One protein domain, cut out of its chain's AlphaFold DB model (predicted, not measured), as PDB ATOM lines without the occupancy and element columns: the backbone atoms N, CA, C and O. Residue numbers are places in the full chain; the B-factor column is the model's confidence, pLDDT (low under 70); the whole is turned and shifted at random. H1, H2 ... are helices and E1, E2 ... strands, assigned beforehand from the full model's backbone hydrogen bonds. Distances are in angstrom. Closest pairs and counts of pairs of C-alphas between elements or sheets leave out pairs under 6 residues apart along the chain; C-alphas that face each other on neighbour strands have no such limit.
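AT A GLANCE: This is residues 89 to 268 of the 535 residues of the protein "Ankyrin repeat-containing protein" of Pristionchus pacificus (UniProt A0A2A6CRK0). This is an elongated helical body with the short helix H6 in its middle; H3, H7 and H9 pack on H6, and H10 lies side by side with both H7 and H9. Toward one end of the long axis H4 and H5 make a V, and at the other end is the small strand hairpin E1 and E2. The printed part has 180 residues, with two named strands, E1 and E2, followed by ten named helices, H1 to H10. The two strands make an antiparallel sheet, and the class is mostly helix. The whole is compact, with a radius of gyration of the C-alphas of 16.7 A and spans of 59 by 32 by 32 A.

HOW THE PARTS SIT: Look first at the hairpin of E1, residues 91 to 93, and E2, residues 99 to 101: N 92 and O 100 are 2.9 A apart, within hydrogen-bond range. Go on to H1, residues 104 to 113, which is close to but not clearly touching H6, residues 188 to 193, with C-alphas 111 and 191 closest at 6.5 A. H2, residues 115 to 118, is close to but not clearly touching H3, residues 125 to 135; the closest C-alphas, 115 and 135, are 7.7 A apart. H3 touches H6 at a shallow tilt of 19 degrees, closest at C-alphas 135 and 192, 6.2 A. H6 also touches H9, residues 241 to 248, at C-alphas 190 and 241, 4.6 A, and H7, residues 208 to 217, at C-alphas 192 and 209, 5.9 A. H10, residues 251 to 258, touches H7 at 5 degrees, the same way, with C-alphas 210 and 256 closest at 5.5 A. H9 and H10 are a helical hairpin, closest at C-alphas 245 and 254, 5.3 A. H4, residues 139 to 154, touches H5, residues 164 to 178, at a steep tilt of 64 degrees, closest at C-alphas 150 and 167, 6.0 A. H8, residues 222 to 230, only just touches residues 173 to 176 of H5, with 3 pairs of C-alphas within 8 A; the closest, 173 and 224, are 6.6 A apart. Every O i to N i+4 pair is within hydrogen-bond range in H3 to H10; H1 has 5 of 6, and H2 is too short for such a pair.

IN THESE COORDINATES: Find C-alpha 91 at (203.866, 212.279, 225.172), where E1 begins. Find C-alpha 139 at (221.532, 183.862, 218.521); from there H4, the longest helix, runs 22.2 A to C-alpha 154. H5 measures 21.2 A, H3 15.4 A, H7 14.2 A and H1 14.1 A. H10 ends at C-alpha 258, at (214.132, 195.792, 206.529).

THE WHOLE: The two C-alphas farthest apart, those of Ala 93 and Gly 157, are 58.9 A apart. The printed part has no cut, and the long link is H6 to H7, residues 194 to 207. Mean pLDDT of the printed part is 76.1; look for values under 70 at residues 89 to 109, 112, 114 to 123, 195 to 205 and 249.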
ATOM      1  N   THR A  89     197.189 210.140 223.157       39.81
ATOM      2  CA  THR A  89     198.296 210.642 222.310       39.81
ATOM      3  C   THR A  89     199.272 211.569 223.044       39.81
ATOM      4  O   THR A  89     200.187 212.134 222.449       39.81
ATOM      5  N   THR A  90     199.128 211.751 224.360       37.94
ATOM      6  CA  THR A  90     200.014 212.647 225.125       37.94
ATOM      7  C   THR A  90     201.412 212.039 225.256       37.94
ATOM      8  O   THR A  90     201.520 210.925 225.749       37.94
ATOM      9  N   VAL A  91     202.488 212.742 224.906       41.22
ATOM     10  CA  VAL A  91     203.866 212.279 225.172       41.22
ATOM     11  C   VAL A  91     204.268 212.598 226.611       41.22
ATOM     12  O   VAL A  91     203.978 213.686 227.110       41.22
ATOM     13  N   ARG A  92     204.940 211.666 227.294       41.81
ATOM     14  CA  ARG A  92     205.588 211.922 228.589       41.81
ATOM     15  C   ARG A  92     207.101 211.889 228.420       41.81
ATOM     16  O   ARG A  92     207.652 210.897 227.953       41.81
ATOM     17  N   ALA A  93     207.758 212.968 228.842       38.25
ATOM     18  CA  ALA A  93     209.172 212.928 229.178       38.25
ATOM     19  C   ALA A  93     209.300 212.221 230.536       38.25
ATOM     20  O   ALA A  93     208.805 212.725 231.548       38.25
ATOM     21  N   GLU A  94     209.889 211.027 230.555       42.84
ATOM     22  CA  GLU A  94     210.139 210.276 231.793       42.84
ATOM     23  C   GLU A  94     211.611 210.394 232.228       42.84
ATOM     24  O   GLU A  94     212.457 210.915 231.498       42.84
ATOM     25  N   LYS A  95     211.916 209.961 233.461       35.25
ATOM     26  CA  LYS A  95     213.208 210.164 234.159       35.25
ATOM     27  C   LYS A  95     214.431 209.617 233.403       35.25
ATOM     28  O   LYS A  95     215.560 209.990 233.701       35.25
ATOM     29  N   ASP A  96     214.187 208.747 232.438       34.75
ATOM     30  CA  ASP A  96     215.113 208.067 231.543       34.75
ATOM     31  C   ASP A  96     215.561 208.965 230.363       34.75
ATOM     32  O   ASP A  96     216.413 208.563 229.574       34.75
ATOM     33  N   GLY A  97     214.991 210.171 230.217       36.91
ATOM     34  CA  GLY A  97     215.312 211.125 229.146       36.91
ATOM     35  C   GLY A  97     214.681 210.799 227.785       36.91
ATOM     36  O   GLY A  97     214.905 211.521 226.819       36.91
ATOM     37  N   GLY A  98     213.886 209.726 227.694       39.44
ATOM     38  CA  GLY A  98     213.149 209.350 226.488       39.44
ATOM     39  C   GLY A  98     211.783 210.034 226.391       39.44
ATOM     40  O   GLY A  98     211.029 210.062 227.365       39.44
ATOM     41  N   LEU A  99     211.458 210.544 225.201       48.03
ATOM     42  CA  LEU A  99     210.099 210.925 224.813       48.03
ATOM     43  C   LEU A  99     209.341 209.661 224.379       48.03
ATOM     44  O   LEU A  99     209.808 208.948 223.487       48.03
ATOM     45  N   TRP A 100     208.201 209.386 225.016       50.59
ATOM     46  CA  TRP A 100     207.319 208.249 224.719       50.59
ATOM     47  C   TRP A 100     205.868 208.715 224.599       50.59
ATOM     48  O   TRP A 100     205.435 209.532 225.419       50.59
ATOM     49  N   LEU A 101     205.080 208.170 223.663       53.00
ATOM     50  CA  LEU A 101     203.618 208.301 223.733       53.00
ATOM     51  C   LEU A 101     203.121 207.654 225.034       53.00
ATOM     52  O   LEU A 101     203.602 206.606 225.478       53.00
ATOM     53  N   LYS A 102     202.120 208.262 225.663       50.62
ATOM     54  CA  LYS A 102     201.490 207.725 226.869       50.62
ATOM     55  C   LYS A 102     200.957 206.320 226.585       50.62
ATOM     56  O   LYS A 102     200.334 206.035 225.563       50.62
ATOM     57  N   GLY A 103     201.294 205.411 227.495       57.44
ATOM     58  CA  GLY A 103     200.985 203.993 227.360       57.44
ATOM     59  C   GLY A 103     202.000 203.182 226.548       57.44
ATOM     60  O   GLY A 103     201.926 201.964 226.610       57.44
ATOM     61  N   GLU A 104     202.993 203.765 225.861       61.97
ATOM     62  CA  GLU A 104     203.986 202.974 225.103       61.97
ATOM     63  C   GLU A 104     204.833 202.065 225.980       61.97
ATOM     64  O   GLU A 104     204.986 200.890 225.664       61.97
ATOM     65  N   ARG A 105     205.341 202.574 227.106       62.75
ATOM     66  CA  ARG A 105     206.072 201.752 228.077       62.75
ATOM     67  C   ARG A 105     205.191 200.653 228.664       62.75
ATOM     68  O   ARG A 105     205.690 199.564 228.915       62.75
ATOM     69  N   ALA A 106     203.902 200.935 228.861       65.19
ATOM     70  CA  ALA A 106     202.943 199.943 229.331       65.19
ATOM     71  C   ALA A 106     202.714 198.861 228.270       65.19
ATOM     72  O   ALA A 106     202.806 197.690 228.596       65.19
ATOM     73  N   VAL A 107     202.536 199.231 226.997       67.12
ATOM     74  CA  VAL A 107     202.442 198.272 225.885       67.12
ATOM     75  C   VAL A 107     203.723 197.446 225.781       67.12
ATOM     76  O   VAL A 107     203.646 196.228 225.772       67.12
ATOM     77  N   LEU A 108     204.905 198.077 225.785       65.88
ATOM     78  CA  LEU A 108     206.184 197.361 225.758       65.88
ATOM     79  C   LEU A 108     206.337 196.426 226.958       65.88
ATOM     80  O   LEU A 108     206.823 195.318 226.788       65.88
ATOM     81  N   LYS A 109     205.915 196.836 228.157       67.38
ATOM     82  CA  LYS A 109     205.922 195.977 229.345       67.38
ATOM     83  C   LYS A 109     204.966 194.790 229.182       67.38
ATOM     84  O   LYS A 109     205.387 193.658 229.392       67.38
ATOM     85  N   ASN A 110     203.742 195.042 228.719       70.19
ATOM     86  CA  ASN A 110     202.736 194.013 228.467       70.19
ATOM     87  C   ASN A 110     203.236 192.974 227.451       70.19
ATOM     88  O   ASN A 110     203.024 191.790 227.660       70.19
ATOM     89  N   ILE A 111     203.983 193.386 226.416       71.75
ATOM     90  CA  ILE A 111     204.601 192.461 225.448       71.75
ATOM     91  C   ILE A 111     205.470 191.411 226.138       71.75
ATOM     92  O   ILE A 111     205.418 190.236 225.779       71.75
ATOM     93  N   TYR A 112     206.274 191.824 227.120       69.25
ATOM     94  CA  TYR A 112     207.137 190.907 227.868       69.25
ATOM     95  C   TYR A 112     206.348 190.046 228.851       69.25
ATOM     96  O   TYR A 112     206.630 188.853 228.970       69.25
ATOM     97  N   ASP A 113     205.343 190.628 229.503       71.44
ATOM     98  CA  ASP A 113     204.440 189.906 230.404       71.44
ATOM     99  C   ASP A 113     203.593 188.858 229.644       71.44
ATOM    100  O   ASP A 113     203.182 187.847 230.215       71.44
ATOM    101  N   ASP A 114     203.398 189.052 228.336       69.12
ATOM    102  CA  ASP A 114     202.666 188.167 227.428       69.12
ATOM    103  C   ASP A 114     203.546 187.092 226.753       69.12
ATOM    104  O   ASP A 114     203.011 186.200 226.087       69.12
ATOM    105  N   ILE A 115     204.876 187.099 226.939       69.12
ATOM    106  CA  ILE A 115     205.777 186.048 226.410       69.12
ATOM    107  C   ILE A 115     205.351 184.639 226.857       69.12
ATOM    108  O   ILE A 115     205.286 183.747 226.008       69.12
ATOM    109  N   PRO A 116     204.989 184.395 228.133       66.44
ATOM    110  CA  PRO A 116     204.494 183.088 228.556       66.44
ATOM    111  C   PRO A 116     203.204 182.662 227.844       66.44
ATOM    112  O   PRO A 116     202.951 181.467 227.746       66.44
ATOM    113  N   LYS A 117     202.399 183.606 227.329       67.19
ATOM    114  CA  LYS A 117     201.170 183.312 226.572       67.19
ATOM    115  C   LYS A 117     201.450 182.888 225.127       67.19
ATOM    116  O   LYS A 117     200.618 182.214 224.532       67.19
ATOM    117  N   LEU A 118     202.607 183.254 224.563       64.50
ATOM    118  CA  LEU A 118     203.072 182.745 223.260       64.50
ATOM    119  C   LEU A 118     203.554 181.297 223.342       64.50
ATOM    120  O   LEU A 118     203.592 180.592 222.341       64.50
ATOM    121  N   ILE A 119     203.949 180.861 224.532       64.44
ATOM    122  CA  ILE A 119     204.409 179.508 224.792       64.44
ATOM    123  C   ILE A 119     203.224 178.730 225.368       64.44
ATOM    124  O   ILE A 119     203.063 178.639 226.586       64.44
ATOM    125  N   ASP A 120     202.393 178.146 224.502       62.78
ATOM    126  CA  ASP A 120     201.275 177.312 224.955       62.78
ATOM    127  C   ASP A 120     201.786 176.198 225.897       62.78
ATOM    128  O   ASP A 120     202.854 175.606 225.692       62.78
ATOM    129  N   LYS A 121     201.024 175.885 226.951       53.44
ATOM    130  CA  LYS A 121     201.297 174.752 227.843       53.44
ATOM    131  C   LYS A 121     201.375 173.428 227.076       53.44
ATOM    132  O   LYS A 121     202.110 172.550 227.531       53.44
ATOM    133  N   GLN A 122     200.713 173.319 225.919       56.59
ATOM    134  CA  GLN A 122     200.763 172.147 225.036       56.59
ATOM    135  C   GLN A 122     202.025 172.070 224.154       56.59
ATOM    136  O   GLN A 122     202.294 171.023 223.568       56.59
ATOM    137  N   THR A 123     202.852 173.127 224.083       66.88
ATOM    138  CA  THR A 123     204.130 173.062 223.351       66.88
ATOM    139  C   THR A 123     205.093 172.062 223.988       66.88
ATOM    140  O   THR A 123     205.280 172.022 225.208       66.88
ATOM    141  N   VAL A 124     205.757 171.269 223.143       78.19
ATOM    142  CA  VAL A 124     206.728 170.262 223.586       78.19
ATOM    143  C   VAL A 124     207.878 170.949 224.353       78.19
ATOM    144  O   VAL A 124     208.372 171.984 223.893       78.19
ATOM    145  N   PRO A 125     208.362 170.403 225.491       81.06
ATOM    146  CA  PRO A 125     209.318 171.095 226.366       81.06
ATOM    147  C   PRO A 125     210.590 171.623 225.684       81.06
ATOM    148  O   PRO A 125     211.075 172.707 226.017       81.06
ATOM    149  N   TRP A 126     211.130 170.890 224.704       81.56
ATOM    150  CA  TRP A 126     212.323 171.328 223.970       81.56
ATOM    151  C   TRP A 126     212.043 172.555 223.085       81.56
ATOM    152  O   TRP A 126     212.881 173.458 223.011       81.56
ATOM    153  N   LEU A 127     210.858 172.609 222.462       81.94
ATOM    154  CA  LEU A 127     210.410 173.697 221.591       81.94
ATOM    155  C   LEU A 127     210.143 174.956 222.411       81.94
ATOM    156  O   LEU A 127     210.639 176.026 222.068       81.94
ATOM    157  N   ARG A 128     209.489 174.804 223.567       82.88
ATOM    158  CA  ARG A 128     209.336 175.863 224.572       82.88
ATOM    159  C   ARG A 128     210.674 176.495 224.947       82.88
ATOM    160  O   ARG A 128     210.814 177.714 224.923       82.88
ATOM    161  N   HIS A 129     211.680 175.679 225.262       85.06
ATOM    162  CA  HIS A 129     212.999 176.205 225.609       85.06
ATOM    163  C   HIS A 129     213.674 176.885 224.402       85.06
ATOM    164  O   HIS A 129     214.387 177.873 224.578       85.06
ATOM    165  N   LEU A 130     213.503 176.376 223.179       87.06
ATOM    166  CA  LEU A 130     214.053 177.028 221.987       87.06
ATOM    167  C   LEU A 130     213.401 178.393 221.732       87.06
ATOM    168  O   LEU A 130     214.126 179.368 221.555       87.06
ATOM    169  N   LEU A 131     212.075 178.483 221.822       85.62
ATOM    170  CA  LEU A 131     211.336 179.743 221.733       85.62
ATOM    171  C   LEU A 131     211.776 180.732 222.820       85.62
ATOM    172  O   LEU A 131     212.062 181.881 222.508       85.62
ATOM    173  N   GLN A 132     211.959 180.280 224.064       85.44
ATOM    174  CA  GLN A 132     212.493 181.121 225.142       85.44
ATOM    175  C   GLN A 132     213.867 181.720 224.791       85.44
ATOM    176  O   GLN A 132     214.091 182.913 224.976       85.44
ATOM    177  N   MET A 133     214.780 180.929 224.215       86.44
ATOM    178  CA  MET A 133     216.085 181.443 223.770       86.44
ATOM    179  C   MET A 133     215.970 182.438 222.608       86.44
ATOM    180  O   MET A 133     216.815 183.330 222.488       86.44
ATOM    181  N   ILE A 134     214.956 182.282 221.749       86.12
ATOM    182  CA  ILE A 134     214.637 183.247 220.693       86.12
ATOM    183  C   ILE A 134     214.166 184.553 221.338       86.12
ATOM    184  O   ILE A 134     214.766 185.587 221.067       86.12
ATOM    185  N   PHE A 135     213.192 184.515 222.254       79.81
ATOM    186  CA  PHE A 135     212.688 185.701 222.965       79.81
ATOM    187  C   PHE A 135     213.777 186.451 223.737       79.81
ATOM    188  O   PHE A 135     213.814 187.680 223.735       79.81
ATOM    189  N   GLU A 136     214.701 185.721 224.357       79.31
ATOM    190  CA  GLU A 136     215.847 186.289 225.075       79.31
ATOM    191  C   GLU A 136     216.941 186.840 224.143       79.31
ATOM    192  O   GLU A 136     217.924 187.405 224.622       79.31
ATOM    193  N   GLY A 137     216.814 186.662 222.824       77.88
ATOM    194  CA  GLY A 137     217.803 187.122 221.856       77.88
ATOM    195  C   GLY A 137     219.142 186.394 221.999       77.88
ATOM    196  O   GLY A 137     220.181 187.031 222.108       77.88
ATOM    197  N   GLN A 138     219.161 185.058 222.034       83.38
ATOM    198  CA  GLN A 138     220.403 184.282 222.199       83.38
ATOM    199  C   GLN A 138     220.853 183.604 220.890       83.38
ATOM    200  O   GLN A 138     220.817 182.373 220.792       83.38
ATOM    201  N   PRO A 139     221.351 184.358 219.888       78.88
ATOM    202  CA  PRO A 139     221.532 183.862 218.521       78.88
ATOM    203  C   PRO A 139     222.492 182.668 218.440       78.88
ATOM    204  O   PRO A 139     222.192 181.680 217.778       78.88
ATOM    205  N   LYS A 140     223.603 182.681 219.199       79.00
ATOM    206  CA  LYS A 140     224.564 181.560 219.247       79.00
ATOM    207  C   LYS A 140     223.923 180.256 219.747       79.00
ATOM    208  O   LYS A 140     224.249 179.184 219.244       79.00
ATOM    209  N   LYS A 141     223.037 180.323 220.751       85.94
ATOM    210  CA  LYS A 141     222.373 179.125 221.300       85.94
ATOM    211  C   LYS A 141     221.245 178.643 220.391       85.94
ATOM    212  O   LYS A 141     221.115 177.438 220.195       85.94
ATOM    213  N   VAL A 142     220.478 179.576 219.824       84.88
ATOM    214  CA  VAL A 142     219.417 179.286 218.847       84.88
ATOM    215  C   VAL A 142     220.010 178.583 217.627       84.88
ATOM    216  O   VAL A 142     219.585 177.476 217.312       84.88
ATOM    217  N   TYR A 143     221.071 179.138 217.031       84.25
ATOM    218  CA  TYR A 143     221.730 178.553 215.861       84.25
ATOM    219  C   TYR A 143     222.258 177.141 216.137       84.25
ATOM    220  O   TYR A 143     221.988 176.220 215.369       84.25
ATOM    221  N   LYS A 144     222.945 176.931 217.273       83.94
ATOM    222  CA  LYS A 144     223.427 175.595 217.665       83.94
ATOM    223  C   LYS A 144     222.293 174.573 217.729       83.94
ATOM    224  O   LYS A 144     222.458 173.470 217.224       83.94
ATOM    225  N   ARG A 145     221.146 174.936 218.316       87.44
ATOM    226  CA  ARG A 145     219.990 174.031 218.381       87.44
ATOM    227  C   ARG A 145     219.366 173.783 217.015       87.44
ATOM    228  O   ARG A 145     219.104 172.627 216.708       87.44
ATOM    229  N   MET A 146     219.183 174.821 216.196       85.19
ATOM    230  CA  MET A 146     218.673 174.661 214.829       85.19
ATOM    231  C   MET A 146     219.578 173.740 214.004       85.19
ATOM    232  O   MET A 146     219.077 172.852 213.329       85.19
ATOM    233  N   ARG A 147     220.905 173.862 214.136       86.56
ATOM    234  CA  ARG A 147     221.870 172.967 213.480       86.56
ATOM    235  C   ARG A 147     221.774 171.526 213.971       86.56
ATOM    236  O   ARG A 147     221.770 170.601 213.167       86.56
ATOM    237  N   THR A 148     221.663 171.309 215.283       87.00
ATOM    238  CA  THR A 148     221.437 169.958 215.822       87.00
ATOM    239  C   THR A 148     220.137 169.357 215.284       87.00
ATOM    240  O   THR A 148     220.119 168.185 214.923       87.00
ATOM    241  N   MET A 149     219.066 170.148 215.192       86.88
ATOM    242  CA  MET A 149     217.795 169.708 214.609       86.88
ATOM    243  C   MET A 149     217.936 169.376 213.124       86.88
ATOM    244  O   MET A 149     217.455 168.327 212.707       86.88
ATOM    245  N   ALA A 150     218.631 170.215 212.353       85.31
ATOM    246  CA  ALA A 150     218.864 169.985 210.932       85.31
ATOM    247  C   ALA A 150     219.611 168.665 210.691       85.31
ATOM    248  O   ALA A 150     219.143 167.827 209.924       85.31
ATOM    249  N   ASN A 151     220.682 168.408 211.454       86.94
ATOM    250  CA  ASN A 151     221.423 167.145 211.393       86.94
ATOM    251  C   ASN A 151     220.539 165.928 211.717       86.94
ATOM    252  O   ASN A 151     220.632 164.895 211.061       86.94
ATOM    253  N   LEU A 152     219.674 166.032 212.732       87.38
ATOM    254  CA  LEU A 152     218.758 164.948 213.101       87.38
ATOM    255  C   LEU A 152     217.689 164.701 212.028       87.38
ATOM    256  O   LEU A 152     217.304 163.552 211.807       87.38
ATOM    257  N   LEU A 153     217.202 165.762 211.379       85.69
ATOM    258  CA  LEU A 153     216.219 165.662 210.304       85.69
ATOM    259  C   LEU A 153     216.833 165.045 209.047       85.69
ATOM    260  O   LEU A 153     216.224 164.125 208.517       85.69
ATOM    261  N   GLN A 154     218.054 165.422 208.651       86.38
ATOM    262  CA  GLN A 154     218.733 164.874 207.463       86.38
ATOM    263  C   GLN A 154     218.789 163.334 207.450       86.38
ATOM    264  O   GLN A 154     218.739 162.707 206.396       86.38
ATOM    265  N   HIS A 155     218.871 162.690 208.620       83.44
ATOM    266  CA  HIS A 155     218.916 161.228 208.722       83.44
ATOM    267  C   HIS A 155     217.531 160.543 208.725       83.44
ATOM    268  O   HIS A 155     217.458 159.316 208.594       83.44
ATOM    269  N   LYS A 156     216.422 161.288 208.841       84.31
ATOM    270  CA  LYS A 156     215.055 160.742 208.792       84.31
ATOM    271  C   LYS A 156     214.581 160.570 207.352       84.31
ATOM    272  O   LYS A 156     214.738 161.468 206.541       84.31
ATOM    273  N   GLY A 157     213.926 159.439 207.064       72.44
ATOM    274  CA  GLY A 157     213.510 159.042 205.708       72.44
ATOM    275  C   GLY A 157     212.804 160.128 204.887       72.44
ATOM    276  O   GLY A 157     213.101 160.250 203.709       72.44
ATOM    277  N   GLY A 158     211.953 160.952 205.511       78.94
ATOM    278  CA  GLY A 158     211.233 162.039 204.833       78.94
ATOM    279  C   GLY A 158     212.042 163.308 204.531       78.94
ATOM    280  O   GLY A 158     211.501 164.193 203.891       78.94
ATOM    281  N   PHE A 159     213.293 163.409 204.995       82.19
ATOM    282  CA  PHE A 159     214.173 164.573 204.803       82.19
ATOM    283  C   PHE A 159     215.548 164.198 204.220       82.19
ATOM    284  O   PHE A 159     216.432 165.044 204.129       82.19
ATOM    285  N   LYS A 160     215.762 162.926 203.842       77.06
ATOM    286  CA  LYS A 160     217.067 162.444 203.352       77.06
ATOM    287  C   LYS A 160     217.502 163.106 202.047       77.06
ATOM    288  O   LYS A 160     218.694 163.321 201.860       77.06
ATOM    289  N   GLU A 161     216.542 163.396 201.174       81.81
ATOM    290  CA  GLU A 161     216.767 163.990 199.850       81.81
ATOM    291  C   GLU A 161     216.688 165.524 199.868       81.81
ATOM    292  O   GLU A 161     217.039 166.165 198.881       81.81
ATOM    293  N   ASN A 162     216.260 166.121 200.985       82.50
ATOM    294  CA  ASN A 162     216.143 167.567 201.108       82.50
ATOM    295  C   ASN A 162     217.510 168.241 201.211       82.50
ATOM    296  O   ASN A 162     218.433 167.743 201.868       82.50
ATOM    297  N   SER A 163     217.603 169.422 200.606       84.69
ATOM    298  CA  SER A 163     218.767 170.288 200.776       84.69
ATOM    299  C   SER A 163     218.819 170.862 202.194       84.69
ATOM    300  O   SER A 163     217.795 171.033 202.861       84.69
ATOM    301  N   GLU A 164     220.015 171.239 202.647       78.81
ATOM    302  CA  GLU A 164     220.198 171.900 203.944       78.81
ATOM    303  C   GLU A 164     219.290 173.140 204.078       78.81
ATOM    304  O   GLU A 164     218.643 173.337 205.108       78.81
ATOM    305  N   LYS A 165     219.146 173.921 202.997       78.31
ATOM    306  CA  LYS A 165     218.261 175.096 202.927       78.31
ATOM    307  C   LYS A 165     216.799 174.748 203.223       78.31
ATOM    308  O   LYS A 165     216.168 175.436 204.023       78.31
ATOM    309  N   GLU A 166     216.272 173.685 202.620       83.94
ATOM    310  CA  GLU A 166     214.883 173.240 202.818       83.94
ATOM    311  C   GLU A 166     214.633 172.753 204.248       83.94
ATOM    312  O   GLU A 166     213.582 173.025 204.828       83.94
ATOM    313  N   ILE A 167     215.615 172.083 204.856       84.25
ATOM    314  CA  ILE A 167     215.516 171.628 206.247       84.25
ATOM    315  C   ILE A 167     215.490 172.825 207.200       84.25
ATOM    316  O   ILE A 167     214.641 172.888 208.091       84.25
ATOM    317  N   TYR A 168     216.382 173.803 207.010       84.69
ATOM    318  CA  TYR A 168     216.370 175.034 207.803       84.69
ATOM    319  C   TYR A 168     215.075 175.828 207.613       84.69
ATOM    320  O   TYR A 168     214.548 176.359 208.592       84.69
ATOM    321  N   GLN A 169     214.538 175.862 206.395       87.75
ATOM    322  CA  GLN A 169     213.252 176.483 206.097       87.75
ATOM    323  C   GLN A 169     212.095 175.789 206.809       87.75
ATOM    324  O   GLN A 169     211.274 176.460 207.438       87.75
ATOM    325  N   HIS A 170     212.062 174.456 206.793       88.19
ATOM    326  CA  HIS A 170     211.075 173.685 207.539       88.19
ATOM    327  C   HIS A 170     211.150 173.991 209.042       88.19
ATOM    328  O   HIS A 170     210.140 174.344 209.648       88.19
ATOM    329  N   ILE A 171     212.355 173.958 209.629       88.75
ATOM    330  CA  ILE A 171     212.572 174.295 211.046       88.75
ATOM    331  C   ILE A 171     212.068 175.712 211.348       88.75
ATOM    332  O   ILE A 171     211.376 175.917 212.342       88.75
ATOM    333  N   ALA A 172     212.412 176.691 210.513       88.56
ATOM    334  CA  ALA A 172     212.050 178.085 210.732       88.56
ATOM    335  C   ALA A 172     210.541 178.329 210.641       88.56
ATOM    336  O   ALA A 172     209.989 179.009 211.508       88.56
ATOM    337  N   ASN A 173     209.867 177.726 209.658       90.00
ATOM    338  CA  ASN A 173     208.414 177.801 209.526       90.00
ATOM    339  C   ASN A 173     207.723 177.168 210.745       90.00
ATOM    340  O   ASN A 173     206.854 177.799 211.342       90.00
ATOM    341  N   THR A 174     208.179 175.996 211.209       89.06
ATOM    342  CA  THR A 174     207.659 175.372 212.440       89.06
ATOM    343  C   THR A 174     207.883 176.250 213.671       89.06
ATOM    344  O   THR A 174     207.008 176.359 214.529       89.06
ATOM    345  N   LEU A 175     209.048 176.897 213.781       89.25
ATOM    346  CA  LEU A 175     209.317 177.832 214.873       89.25
ATOM    347  C   LEU A 175     208.388 179.042 214.811       89.25
ATOM    348  O   LEU A 175     207.882 179.456 215.853       89.25
ATOM    349  N   LEU A 176     208.161 179.604 213.620       89.38
ATOM    350  CA  LEU A 176     207.228 180.709 213.413       89.38
ATOM    351  C   LEU A 176     205.812 180.325 213.832       89.38
ATOM    352  O   LEU A 176     205.209 181.063 214.603       89.38
ATOM    353  N   GLU A 177     205.305 179.183 213.377       87.81
ATOM    354  CA  GLU A 177     203.976 178.685 213.744       87.81
ATOM    355  C   GLU A 177     203.843 178.505 215.258       87.81
ATOM    356  O   GLU A 177     202.912 179.033 215.860       87.81
ATOM    357  N   ALA A 178     204.816 177.845 215.889       85.62
ATOM    358  CA  ALA A 178     204.806 177.602 217.329       85.62
ATOM    359  C   ALA A 178     204.976 178.874 218.174       85.62
ATOM    360  O   ALA A 178     204.578 178.905 219.335       85.62
ATOM    361  N   GLY A 179     205.616 179.900 217.618       84.19
ATOM    362  CA  GLY A 179     205.876 181.177 218.273       84.19
ATOM    363  C   GLY A 179     204.993 182.318 217.773       84.19
ATOM    364  O   GLY A 179     205.367 183.483 217.944       84.19
ATOM    365  N   THR A 180     203.861 181.997 217.142       86.31
ATOM    366  CA  THR A 180     202.838 182.947 216.696       86.31
ATOM    367  C   THR A 180     201.531 182.653 217.414       86.31
ATOM    368  O   THR A 180     201.012 181.543 217.353       86.31
ATOM    369  N   ASN A 181     200.954 183.670 218.046       83.56
ATOM    370  CA  ASN A 181     199.591 183.606 218.545       83.56
ATOM    371  C   ASN A 181     198.647 184.131 217.451       83.56
ATOM    372  O   ASN A 181     198.593 185.335 217.192       83.56
ATOM    373  N   SER A 182     197.931 183.226 216.780       79.69
ATOM    374  CA  SER A 182     197.005 183.567 215.690       79.69
ATOM    375  C   SER A 182     195.765 184.330 216.166       79.69
ATOM    376  O   SER A 182     195.244 185.153 215.415       79.69
ATOM    377  N   GLU A 183     195.313 184.105 217.403       79.19
ATOM    378  CA  GLU A 183     194.147 184.783 217.984       79.19
ATOM    379  C   GLU A 183     194.431 186.268 218.243       79.19
ATOM    380  O   GLU A 183     193.622 187.140 217.903       79.19
ATOM    381  N   LEU A 184     195.607 186.548 218.809       75.88
ATOM    382  CA  LEU A 184     196.046 187.883 219.217       75.88
ATOM    383  C   LEU A 184     196.894 188.590 218.145       75.88
ATOM    384  O   LEU A 184     197.146 189.790 218.246       75.88
ATOM    385  N   GLY A 185     197.310 187.876 217.097       80.94
ATOM    386  CA  GLY A 185     197.958 188.442 215.913       80.94
ATOM    387  C   GLY A 185     199.409 188.889 216.114       80.94
ATOM    388  O   GLY A 185     199.884 189.732 215.357       80.94
ATOM    389  N   TYR A 186     200.124 188.354 217.107       82.69
ATOM    390  CA  TYR A 186     201.536 188.675 217.351       82.69
ATOM    391  C   TYR A 186     202.422 187.428 217.417       82.69
ATOM    392  O   TYR A 186     201.958 186.308 217.618       82.69
ATOM    393  N   SER A 187     203.724 187.628 217.228       88.00
ATOM    394  CA  SER A 187     204.734 186.567 217.160       88.00
ATOM    395  C   SER A 187     206.015 186.973 217.882       88.00
ATOM    396  O   SER A 187     206.177 188.135 218.273       88.00
ATOM    397  N   TYR A 188     206.983 186.059 217.993       85.69
ATOM    398  CA  TYR A 188     208.315 186.404 218.507       85.69
ATOM    399  C   TYR A 188     209.012 187.524 217.734       85.69
ATOM    400  O   TYR A 188     209.880 188.183 218.296       85.69
ATOM    401  N   VAL A 189     208.629 187.788 216.480       89.31
ATOM    402  CA  VAL A 189     209.192 188.890 215.685       89.31
ATOM    403  C   VAL A 189     208.830 190.238 216.310       89.31
ATOM    404  O   VAL A 189     209.683 191.116 216.410       89.31
ATOM    405  N   HIS A 190     207.600 190.376 216.818       87.38
ATOM    406  CA  HIS A 190     207.158 191.574 217.534       87.38
ATOM    407  C   HIS A 190     207.949 191.766 218.829       87.38
ATOM    408  O   HIS A 190     208.410 192.868 219.117       87.38
ATOM    409  N   VAL A 191     208.154 190.681 219.582       82.44
ATOM    410  CA  VAL A 191     208.894 190.702 220.853       82.44
ATOM    411  C   VAL A 191     210.371 191.034 220.633       82.44
ATOM    412  O   VAL A 191     210.943 191.842 221.359       82.44
ATOM    413  N   LEU A 192     210.995 190.441 219.613       84.38
ATOM    414  CA  LEU A 192     212.385 190.715 219.256       84.38
ATOM    415  C   LEU A 192     212.584 192.171 218.819       84.38
ATOM    416  O   LEU A 192     213.561 192.794 219.243       84.38
ATOM    417  N   ALA A 193     211.645 192.704 218.028       83.94
ATOM    418  CA  ALA A 193     211.642 194.098 217.585       83.94
ATOM    419  C   ALA A 193     211.384 195.089 218.737       83.94
ATOM    420  O   ALA A 193     211.893 196.211 218.724       83.94
ATOM    421  N   ALA A 194     210.619 194.681 219.753       75.81
ATOM    422  CA  ALA A 194     210.341 195.466 220.947       75.81
ATOM    423  C   ALA A 194     211.503 195.378 221.954       75.81
ATOM    424  O   ALA A 194     211.553 194.476 222.783       75.81
ATOM    425  N   GLN A 195     212.445 196.323 221.958       66.50
ATOM    426  CA  GLN A 195     213.362 196.484 223.097       66.50
ATOM    427  C   GLN A 195     212.624 197.062 224.318       66.50
ATOM    428  O   GLN A 195     211.892 198.045 224.223       66.50
ATOM    429  N   GLY A 196     212.789 196.430 225.480       57.25
ATOM    430  CA  GLY A 196     212.201 196.886 226.739       57.25
ATOM    431  C   GLY A 196     212.890 198.144 227.282       57.25
ATOM    432  O   GLY A 196     214.074 198.367 227.054       57.25
ATOM    433  N   THR A 197     212.168 198.938 228.076       47.50
ATOM    434  CA  THR A 197     212.651 200.216 228.653       47.50
ATOM    435  C   THR A 197     213.789 200.087 229.676       47.50
ATOM    436  O   THR A 197     214.384 201.088 230.058       47.50
ATOM    437  N   HIS A 198     214.119 198.865 230.104       48.31
ATOM    438  CA  HIS A 198     215.210 198.565 231.040       48.31
ATOM    439  C   HIS A 198     216.372 197.790 230.397       48.31
ATOM    440  O   HIS A 198     217.240 197.283 231.107       48.31
ATOM    441  N   GLN A 199     216.384 197.651 229.069       56.34
ATOM    442  CA  GLN A 199     217.429 196.918 228.358       56.34
ATOM    443  C   GLN A 199     218.551 197.842 227.894       56.34
ATOM    444  O   GLN A 199     218.352 199.022 227.609       56.34
ATOM    445  N   LYS A 200     219.748 197.261 227.839       60.00
ATOM    446  CA  LYS A 200     220.936 197.868 227.247       60.00
ATOM    447  C   LYS A 200     220.660 198.226 225.784       60.00
ATOM    448  O   LYS A 200     219.857 197.575 225.116       60.00
ATOM    449  N   THR A 201     221.337 199.250 225.274       62.25
ATOM    450  CA  THR A 201     221.247 199.610 223.851       62.25
ATOM    451  C   THR A 201     221.620 198.419 222.965       62.25
ATOM    452  O   THR A 201     222.396 197.547 223.356       62.25
ATOM    453  N   CYS A 202     221.105 198.384 221.735       64.44
ATOM    454  CA  CYS A 202     221.399 197.333 220.754       64.44
ATOM    455  C   CYS A 202     222.905 197.016 220.619       64.44
ATOM    456  O   CYS A 202     223.289 195.850 220.537       64.44
ATOM    457  N   SER A 203     223.758 198.045 220.667       61.34
ATOM    458  CA  SER A 203     225.221 197.926 220.656       61.34
ATOM    459  C   SER A 203     225.801 197.298 221.924       61.34
ATOM    460  O   SER A 203     226.729 196.499 221.847       61.34
ATOM    461  N   GLU A 204     225.258 197.632 223.094       65.44
ATOM    462  CA  GLU A 204     225.679 197.070 224.384       65.44
ATOM    463  C   GLU A 204     225.228 195.611 224.563       65.44
ATOM    464  O   GLU A 204     225.819 194.870 225.351       65.44
ATOM    465  N   GLU A 205     224.202 195.185 223.823       66.56
ATOM    466  CA  GLU A 205     223.800 193.782 223.699       66.56
ATOM    467  C   GLU A 205     224.501 193.046 222.546       66.56
ATOM    468  O   GLU A 205     224.125 191.916 222.245       66.56
ATOM    469  N   GLU A 206     225.510 193.636 221.895       70.19
ATOM    470  CA  GLU A 206     226.226 193.027 220.757       70.19
ATOM    471  C   GLU A 206     225.281 192.617 219.609       70.19
ATOM    472  O   GLU A 206     225.453 191.572 218.982       70.19
ATOM    473  N   HIS A 207     224.232 193.411 219.359       71.19
ATOM    474  CA  HIS A 207     223.227 193.168 218.317       71.19
ATOM    475  C   HIS A 207     222.524 191.801 218.406       71.19
ATOM    476  O   HIS A 207     221.937 191.336 217.429       71.19
ATOM    477  N   LYS A 208     222.517 191.173 219.584       78.25
ATOM    478  CA  LYS A 208     221.941 189.846 219.851       78.25
ATOM    479  C   LYS A 208     220.549 189.624 219.259       78.25
ATOM    480  O   LYS A 208     220.315 188.624 218.593       78.25
ATOM    481  N   ARG A 209     219.643 190.584 219.435       78.56
ATOM    482  CA  ARG A 209     218.278 190.528 218.886       78.56
ATOM    483  C   ARG A 209     218.227 190.721 217.372       78.56
ATOM    484  O   ARG A 209     217.481 190.008 216.716       78.56
ATOM    485  N   CYS A 210     219.036 191.630 216.814       75.88
ATOM    486  CA  CYS A 210     219.156 191.803 215.360       75.88
ATOM    487  C   CYS A 210     219.651 190.513 214.697       75.88
ATOM    488  O   CYS A 210     219.115 190.096 213.674       75.88
ATOM    489  N   LEU A 211     220.651 189.868 215.308       77.19
ATOM    490  CA  LEU A 211     221.162 188.566 214.885       77.19
ATOM    491  C   LEU A 211     220.085 187.494 214.963       77.19
ATOM    492  O   LEU A 211     219.928 186.732 214.017       77.19
ATOM    493  N   THR A 212     219.339 187.435 216.068       82.19
ATOM    494  CA  THR A 212     218.256 186.462 216.212       82.19
ATOM    495  C   THR A 212     217.166 186.692 215.172       82.19
ATOM    496  O   THR A 212     216.765 185.719 214.549       82.19
ATOM    497  N   LEU A 213     216.738 187.938 214.925       82.69
ATOM    498  CA  LEU A 213     215.784 188.273 213.859       82.69
ATOM    499  C   LEU A 213     216.266 187.755 212.503       82.69
ATOM    500  O   LEU A 213     215.528 187.060 211.819       82.69
ATOM    501  N   GLN A 214     217.517 188.028 212.134       80.38
ATOM    502  CA  GLN A 214     218.068 187.564 210.858       80.38
ATOM    503  C   GLN A 214     218.168 186.041 210.781       80.38
ATOM    504  O   GLN A 214     217.856 185.462 209.746       80.38
ATOM    505  N   LEU A 215     218.562 185.397 211.879       80.88
ATOM    506  CA  LEU A 215     218.685 183.948 211.970       80.88
ATOM    507  C   LEU A 215     217.339 183.236 211.784       80.88
ATOM    508  O   LEU A 215     217.300 182.190 211.144       80.88
ATOM    509  N   VAL A 216     216.260 183.772 212.359       84.56
ATOM    510  CA  VAL A 216     214.936 183.130 212.313       84.56
ATOM    511  C   VAL A 216     214.120 183.532 211.088       84.56
ATOM    512  O   VAL A 216     213.335 182.719 210.622       84.56
ATOM    513  N   LEU A 217     214.309 184.746 210.557       84.75
ATOM    514  CA  LEU A 217     213.595 185.227 209.370       84.75
ATOM    515  C   LEU A 217     214.259 184.785 208.060       84.75
ATOM    516  O   LEU A 217     213.557 184.479 207.105       84.75
ATOM    517  N   GLY A 218     215.597 184.714 208.025       81.81
ATOM    518  CA  GLY A 218     216.395 184.310 206.858       81.81
ATOM    519  C   GLY A 218     215.921 183.036 206.153       81.81
ATOM    520  O   GLY A 218     215.722 183.061 204.942       81.81
ATOM    521  N   PRO A 219     215.744 181.925 206.881       84.25
ATOM    522  CA  PRO A 219     215.331 180.659 206.283       84.25
ATOM    523  C   PRO A 219     213.825 180.533 205.994       84.25
ATOM    524  O   PRO A 219     213.436 179.513 205.440       84.25
ATOM    525  N   LEU A 220     212.959 181.488 206.359       84.31
ATOM    526  CA  LEU A 220     211.507 181.333 206.170       84.31
ATOM    527  C   LEU A 220     211.111 181.196 204.692       84.31
ATOM    528  O   LEU A 220     211.768 181.724 203.796       84.31
ATOM    529  N   SER A 221     209.984 180.521 204.430       85.31
ATOM    530  CA  SER A 221     209.318 180.669 203.130       85.31
ATOM    531  C   SER A 221     208.817 182.093 202.935       85.31
ATOM    532  O   SER A 221     208.504 182.784 203.901       85.31
ATOM    533  N   GLU A 222     208.712 182.519 201.679       76.25
ATOM    534  CA  GLU A 222     208.220 183.848 201.316       76.25
ATOM    535  C   GLU A 222     206.855 184.144 201.954       76.25
ATOM    536  O   GLU A 222     206.683 185.173 202.602       76.25
ATOM    537  N   GLU A 223     205.917 183.198 201.866       80.81
ATOM    538  CA  GLU A 223     204.596 183.305 202.491       80.81
ATOM    539  C   GLU A 223     204.692 183.488 204.016       80.81
ATOM    540  O   GLU A 223     204.069 184.387 204.588       80.81
ATOM    541  N   SER A 224     205.513 182.668 204.679       85.88
ATOM    542  CA  SER A 224     205.711 182.728 206.131       85.88
ATOM    543  C   SER A 224     206.376 184.031 206.559       85.88
ATOM    544  O   SER A 224     205.992 184.617 207.571       85.88
ATOM    545  N   LEU A 225     207.346 184.511 205.781       85.81
ATOM    546  CA  LEU A 225     208.034 185.773 206.005       85.81
ATOM    547  C   LEU A 225     207.062 186.950 205.898       85.81
ATOM    548  O   LEU A 225     207.016 187.789 206.799       85.81
ATOM    549  N   GLN A 226     206.240 186.974 204.844       82.00
ATOM    550  CA  GLN A 226     205.215 187.999 204.665       82.00
ATOM    551  C   GLN A 226     204.233 188.019 205.815       82.00
ATOM    552  O   GLN A 226     204.038 189.060 206.440       82.00
ATOM    553  N   LYS A 227     203.699 186.848 206.158       84.81
ATOM    554  CA  LYS A 227     202.813 186.687 207.303       84.81
ATOM    555  C   LYS A 227     203.474 187.212 208.577       84.81
ATOM    556  O   LYS A 227     202.888 188.042 209.261       84.81
ATOM    557  N   ALA A 228     204.704 186.797 208.878       88.94
ATOM    558  CA  ALA A 228     205.413 187.195 210.094       88.94
ATOM    559  C   ALA A 228     205.586 188.717 210.231       88.94
ATOM    560  O   ALA A 228     205.479 189.249 211.339       88.94
ATOM    561  N   LEU A 229     205.852 189.404 209.118       88.69
ATOM    562  CA  LEU A 229     206.117 190.842 209.070       88.69
ATOM    563  C   LEU A 229     204.847 191.695 208.956       88.69
ATOM    564  O   LEU A 229     204.848 192.839 209.415       88.69
ATOM    565  N   SER A 230     203.774 191.153 208.374       85.94
ATOM    566  CA  SER A 230     202.483 191.831 208.207       85.94
ATOM    567  C   SER A 230     201.507 191.589 209.359       85.94
ATOM    568  O   SER A 230     200.435 192.197 209.383       85.94
ATOM    569  N   LEU A 231     201.830 190.674 210.279       88.06
ATOM    570  CA  LEU A 231     201.028 190.401 211.470       88.06
ATOM    571  C   LEU A 231     200.788 191.697 212.264       88.06
ATOM    572  O   LEU A 231     201.688 192.521 212.441       88.06
ATOM    573  N   LYS A 232     199.544 191.867 212.716       88.19
ATOM    574  CA  LYS A 232     199.078 193.026 213.480       88.19
ATOM    575  C   LYS A 232     198.666 192.565 214.867       88.19
ATOM    576  O   LYS A 232     197.672 191.853 215.016       88.19
ATOM    577  N   ALA A 233     199.423 192.991 215.872       83.38
ATOM    578  CA  ALA A 233     199.175 192.630 217.258       83.38
ATOM    579  C   ALA A 233     197.907 193.326 217.785       83.38
ATOM    580  O   ALA A 233     197.950 194.510 218.122       83.38
ATOM    581  N   ARG A 234     196.783 192.604 217.868       82.00
ATOM    582  CA  ARG A 234     195.456 193.156 218.214       82.00
ATOM    583  C   ARG A 234     195.447 193.838 219.581       82.00
ATOM    584  O   ARG A 234     195.041 194.987 219.697       82.00
ATOM    585  N   GLU A 235     196.002 193.170 220.587       76.75
ATOM    586  CA  GLU A 235     196.119 193.699 221.957       76.75
ATOM    587  C   GLU A 235     197.091 194.884 222.063       76.75
ATOM    588  O   GLU A 235     197.070 195.650 223.027       76.75
ATOM    589  N   TRP A 236     197.958 195.063 221.064       79.56
ATOM    590  CA  TRP A 236     198.972 196.114 221.037       79.56
ATOM    591  C   TRP A 236     198.704 197.121 219.923       79.56
ATOM    592  O   TRP A 236     199.632 197.588 219.260       79.56
ATOM    593  N   ARG A 237     197.429 197.496 219.764       80.81
ATOM    594  CA  ARG A 237     196.968 198.562 218.862       80.81
ATOM    595  C   ARG A 237     197.172 198.238 217.376       80.81
ATOM    596  O   ARG A 237     197.463 199.138 216.598       80.81
ATOM    597  N   ASN A 238     197.098 196.967 216.978       85.56
ATOM    598  CA  ASN A 238     197.360 196.498 215.609       85.56
ATOM    599  C   ASN A 238     198.735 196.904 215.044       85.56
ATOM    600  O   ASN A 238     198.919 197.042 213.833       85.56
ATOM    601  N   ARG A 239     199.728 197.061 215.924       86.62
ATOM    602  CA  ARG A 239     201.104 197.391 215.545       86.62
ATOM    603  C   ARG A 239     201.805 196.195 214.905       86.62
ATOM    604  O   ARG A 239     201.699 195.072 215.394       86.62
ATOM    605  N   THR A 240     202.565 196.473 213.849       90.81
ATOM    606  CA  THR A 240     203.480 195.527 213.183       90.81
ATOM    607  C   THR A 240     204.871 195.551 213.839       90.81
ATOM    608  O   THR A 240     205.172 196.482 214.599       90.81
ATOM    609  N   PRO A 241     205.787 194.614 213.529       89.44
ATOM    610  CA  PRO A 241     207.150 194.641 214.070       89.44
ATOM    611  C   PRO A 241     207.911 195.946 213.775       89.44
ATOM    612  O   PRO A 241     208.678 196.421 214.612       89.44
ATOM    613  N   VAL A 242     207.651 196.576 212.623       91.50
ATOM    614  CA  VAL A 242     208.269 197.857 212.228       91.50
ATOM    615  C   VAL A 242     207.850 198.998 213.159       91.50
ATOM    616  O   VAL A 242     208.679 199.839 213.501       91.50
ATOM    617  N   HIS A 243     206.601 199.000 213.643       87.12
ATOM    618  CA  HIS A 243     206.151 199.976 214.642       87.12
ATOM    619  C   HIS A 243     206.966 199.859 215.931       87.12
ATOM    620  O   HIS A 243     207.386 200.870 216.489       87.12
ATOM    621  N   PHE A 244     207.234 198.633 216.392       84.62
ATOM    622  CA  PHE A 244     208.039 198.404 217.592       84.62
ATOM    623  C   PHE A 244     209.503 198.814 217.394       84.62
ATOM    624  O   PHE A 244     210.074 199.476 218.263       84.62
ATOM    625  N   ALA A 245     210.097 198.522 216.235       84.00
ATOM    626  CA  ALA A 245     211.444 198.989 215.908       84.00
ATOM    627  C   ALA A 245     211.538 200.531 215.877       84.00
ATOM    628  O   ALA A 245     212.478 201.107 216.430       84.00
ATOM    629  N   ALA A 246     210.539 201.208 215.303       83.62
ATOM    630  CA  ALA A 246     210.481 202.669 215.271       83.62
ATOM    631  C   ALA A 246     210.261 203.276 216.669       83.62
ATOM    632  O   ALA A 246     210.989 204.186 217.066       83.62
ATOM    633  N   ALA A 247     209.328 202.724 217.452       78.81
ATOM    634  CA  ALA A 247     209.032 203.175 218.812       78.81
ATOM    635  C   ALA A 247     210.238 203.007 219.750       78.81
ATOM    636  O   ALA A 247     210.569 203.903 220.523       78.81
ATOM    637  N   THR A 248     210.967 201.893 219.644       73.69
ATOM    638  CA  THR A 248     212.178 201.647 220.453       73.69
ATOM    639  C   THR A 248     213.347 202.540 220.042       73.69
ATOM    640  O   THR A 248     214.221 202.826 220.864       73.69
ATOM    641  N   GLY A 249     213.319 203.087 218.819       65.69
ATOM    642  CA  GLY A 249     214.285 204.061 218.301       65.69
ATOM    643  C   GLY A 249     215.680 203.483 218.125       65.69
ATOM    644  O   GLY A 249     216.657 204.208 218.283       65.69
ATOM    645  N   GLN A 250     215.762 202.187 217.827       71.44
ATOM    646  CA  GLN A 250     217.005 201.462 217.581       71.44
ATOM    647  C   GLN A 250     217.129 201.179 216.082       71.44
ATOM    648  O   GLN A 250     216.544 200.210 215.594       71.44
ATOM    649  N   PRO A 251     217.888 201.988 215.324       71.75
ATOM    650  CA  PRO A 251     217.934 201.866 213.868       71.75
ATOM    651  C   PRO A 251     218.437 200.497 213.384       71.75
ATOM    652  O   PRO A 251     217.982 199.997 212.363       71.75
ATOM    653  N   CYS A 252     219.294 199.833 214.173       73.69
ATOM    654  CA  CYS A 252     219.752 198.461 213.925       73.69
ATOM    655  C   CYS A 252     218.600 197.431 213.845       73.69
ATOM    656  O   CYS A 252     218.710 196.443 213.124       73.69
ATOM    657  N   GLN A 253     217.519 197.616 214.614       75.94
ATOM    658  CA  GLN A 253     216.363 196.711 214.623       75.94
ATOM    659  C   GLN A 253     215.535 196.912 213.361       75.94
ATOM    660  O   GLN A 253     215.140 195.941 212.723       75.94
ATOM    661  N   LEU A 254     215.334 198.177 212.979       82.31
ATOM    662  CA  LEU A 254     214.661 198.512 211.734       82.31
ATOM    663  C   LEU A 254     215.433 197.954 210.536       82.31
ATOM    664  O   LEU A 254     214.827 197.299 209.701       82.31
ATOM    665  N   ASP A 255     216.754 198.138 210.480       75.81
ATOM    666  CA  ASP A 255     217.589 197.583 209.407       75.81
ATOM    667  C   ASP A 255     217.510 196.047 209.347       75.81
ATOM    668  O   ASP A 255     217.307 195.467 208.281       75.81
ATOM    669  N   ALA A 256     217.580 195.375 210.502       76.56
ATOM    670  CA  ALA A 256     217.484 193.919 210.567       76.56
ATOM    671  C   ALA A 256     216.143 193.384 210.043       76.56
ATOM    672  O   ALA A 256     216.138 192.362 209.357       76.56
ATOM    673  N   LEU A 257     215.034 194.070 210.336       84.31
ATOM    674  CA  LEU A 257     213.727 193.760 209.755       84.31
ATOM    675  C   LEU A 257     213.687 194.121 208.268       84.31
ATOM    676  O   LEU A 257     213.175 193.348 207.465       84.31
ATOM    677  N   GLN A 258     214.256 195.264 207.880       80.69
ATOM    678  CA  GLN A 258     214.132 195.792 206.529       80.69
ATOM    679  C   GLN A 258     214.846 194.963 205.465       80.69
ATOM    680  O   GLN A 258     214.422 194.982 204.306       80.69
ATOM    681  N   LYS A 259     215.850 194.166 205.844       75.88
ATOM    682  CA  LYS A 259     216.413 193.129 204.961       75.88
ATOM    683  C   LYS A 259     215.327 192.257 204.324       75.88
ATOM    684  O   LYS A 259     215.498 191.820 203.192       75.88
ATOM    685  N   PHE A 260     214.203 192.083 205.018       78.81
ATOM    686  CA  PHE A 260     213.044 191.293 204.613       78.81
ATOM    687  C   PHE A 260     211.865 192.121 204.075       78.81
ATOM    688  O   PHE A 260     210.767 191.601 203.925       78.81
ATOM    689  N   ARG A 261     212.083 193.413 203.790       78.38
ATOM    690  CA  ARG A 261     211.125 194.339 203.156       78.38
ATOM    691  C   ARG A 261     209.708 194.353 203.768       78.38
ATOM    692  O   ARG A 261     208.728 194.293 203.024       78.38
ATOM    693  N   PRO A 262     209.567 194.489 205.099       83.31
ATOM    694  CA  PRO A 262     208.269 194.702 205.714       83.31
ATOM    695  C   PRO A 262     207.655 196.015 205.216       83.31
ATOM    696  O   PRO A 262     208.365 196.982 204.911       83.31
ATOM    697  N   ASP A 263     206.327 196.072 205.185       82.50
ATOM    698  CA  ASP A 263     205.618 197.310 204.889       82.50
ATOM    699  C   ASP A 263     205.809 198.336 206.020       82.50
ATOM    700  O   ASP A 263     205.529 198.070 207.192       82.50
ATOM    701  N   CYS A 264     206.272 199.530 205.648       85.38
ATOM    702  CA  CYS A 264     206.490 200.663 206.548       85.38
ATOM    703  C   CYS A 264     205.348 201.693 206.505       85.38
ATOM    704  O   CYS A 264     205.444 202.726 207.165       85.38
ATOM    705  N   THR A 265     204.291 201.439 205.728       83.88
ATOM    706  CA  THR A 265     203.179 202.380 205.487       83.88
ATOM    707  C   THR A 265     201.872 201.973 206.168       83.88
ATOM    708  O   THR A 265     200.927 202.763 206.222       83.88
ATOM    709  N   THR A 266     201.814 200.755 206.716       84.38
ATOM    710  CA  THR A 266     200.659 200.246 207.458       84.38
ATOM    711  C   THR A 266     200.401 201.097 208.709       84.38
ATOM    712  O   THR A 266     201.304 201.208 209.540       84.38
ATOM    713  N   PRO A 267     199.190 201.655 208.888       83.56
ATOM    714  CA  PRO A 267     198.814 202.350 210.114       83.56
ATOM    715  C   PRO A 267     198.375 201.376 211.214       83.56
ATOM    716  O   PRO A 267     197.816 200.306 210.940       83.56
ATOM    717  N   ASP A 268     198.596 201.791 212.457       84.12
ATOM    718  CA  ASP A 268     198.071 201.158 213.666       84.12
ATOM    719  C   ASP A 268     196.608 201.580 213.960       84.12
ATOM    720  O   ASP A 268     195.973 202.289 213.173       84.12
TER     721      ASP A 268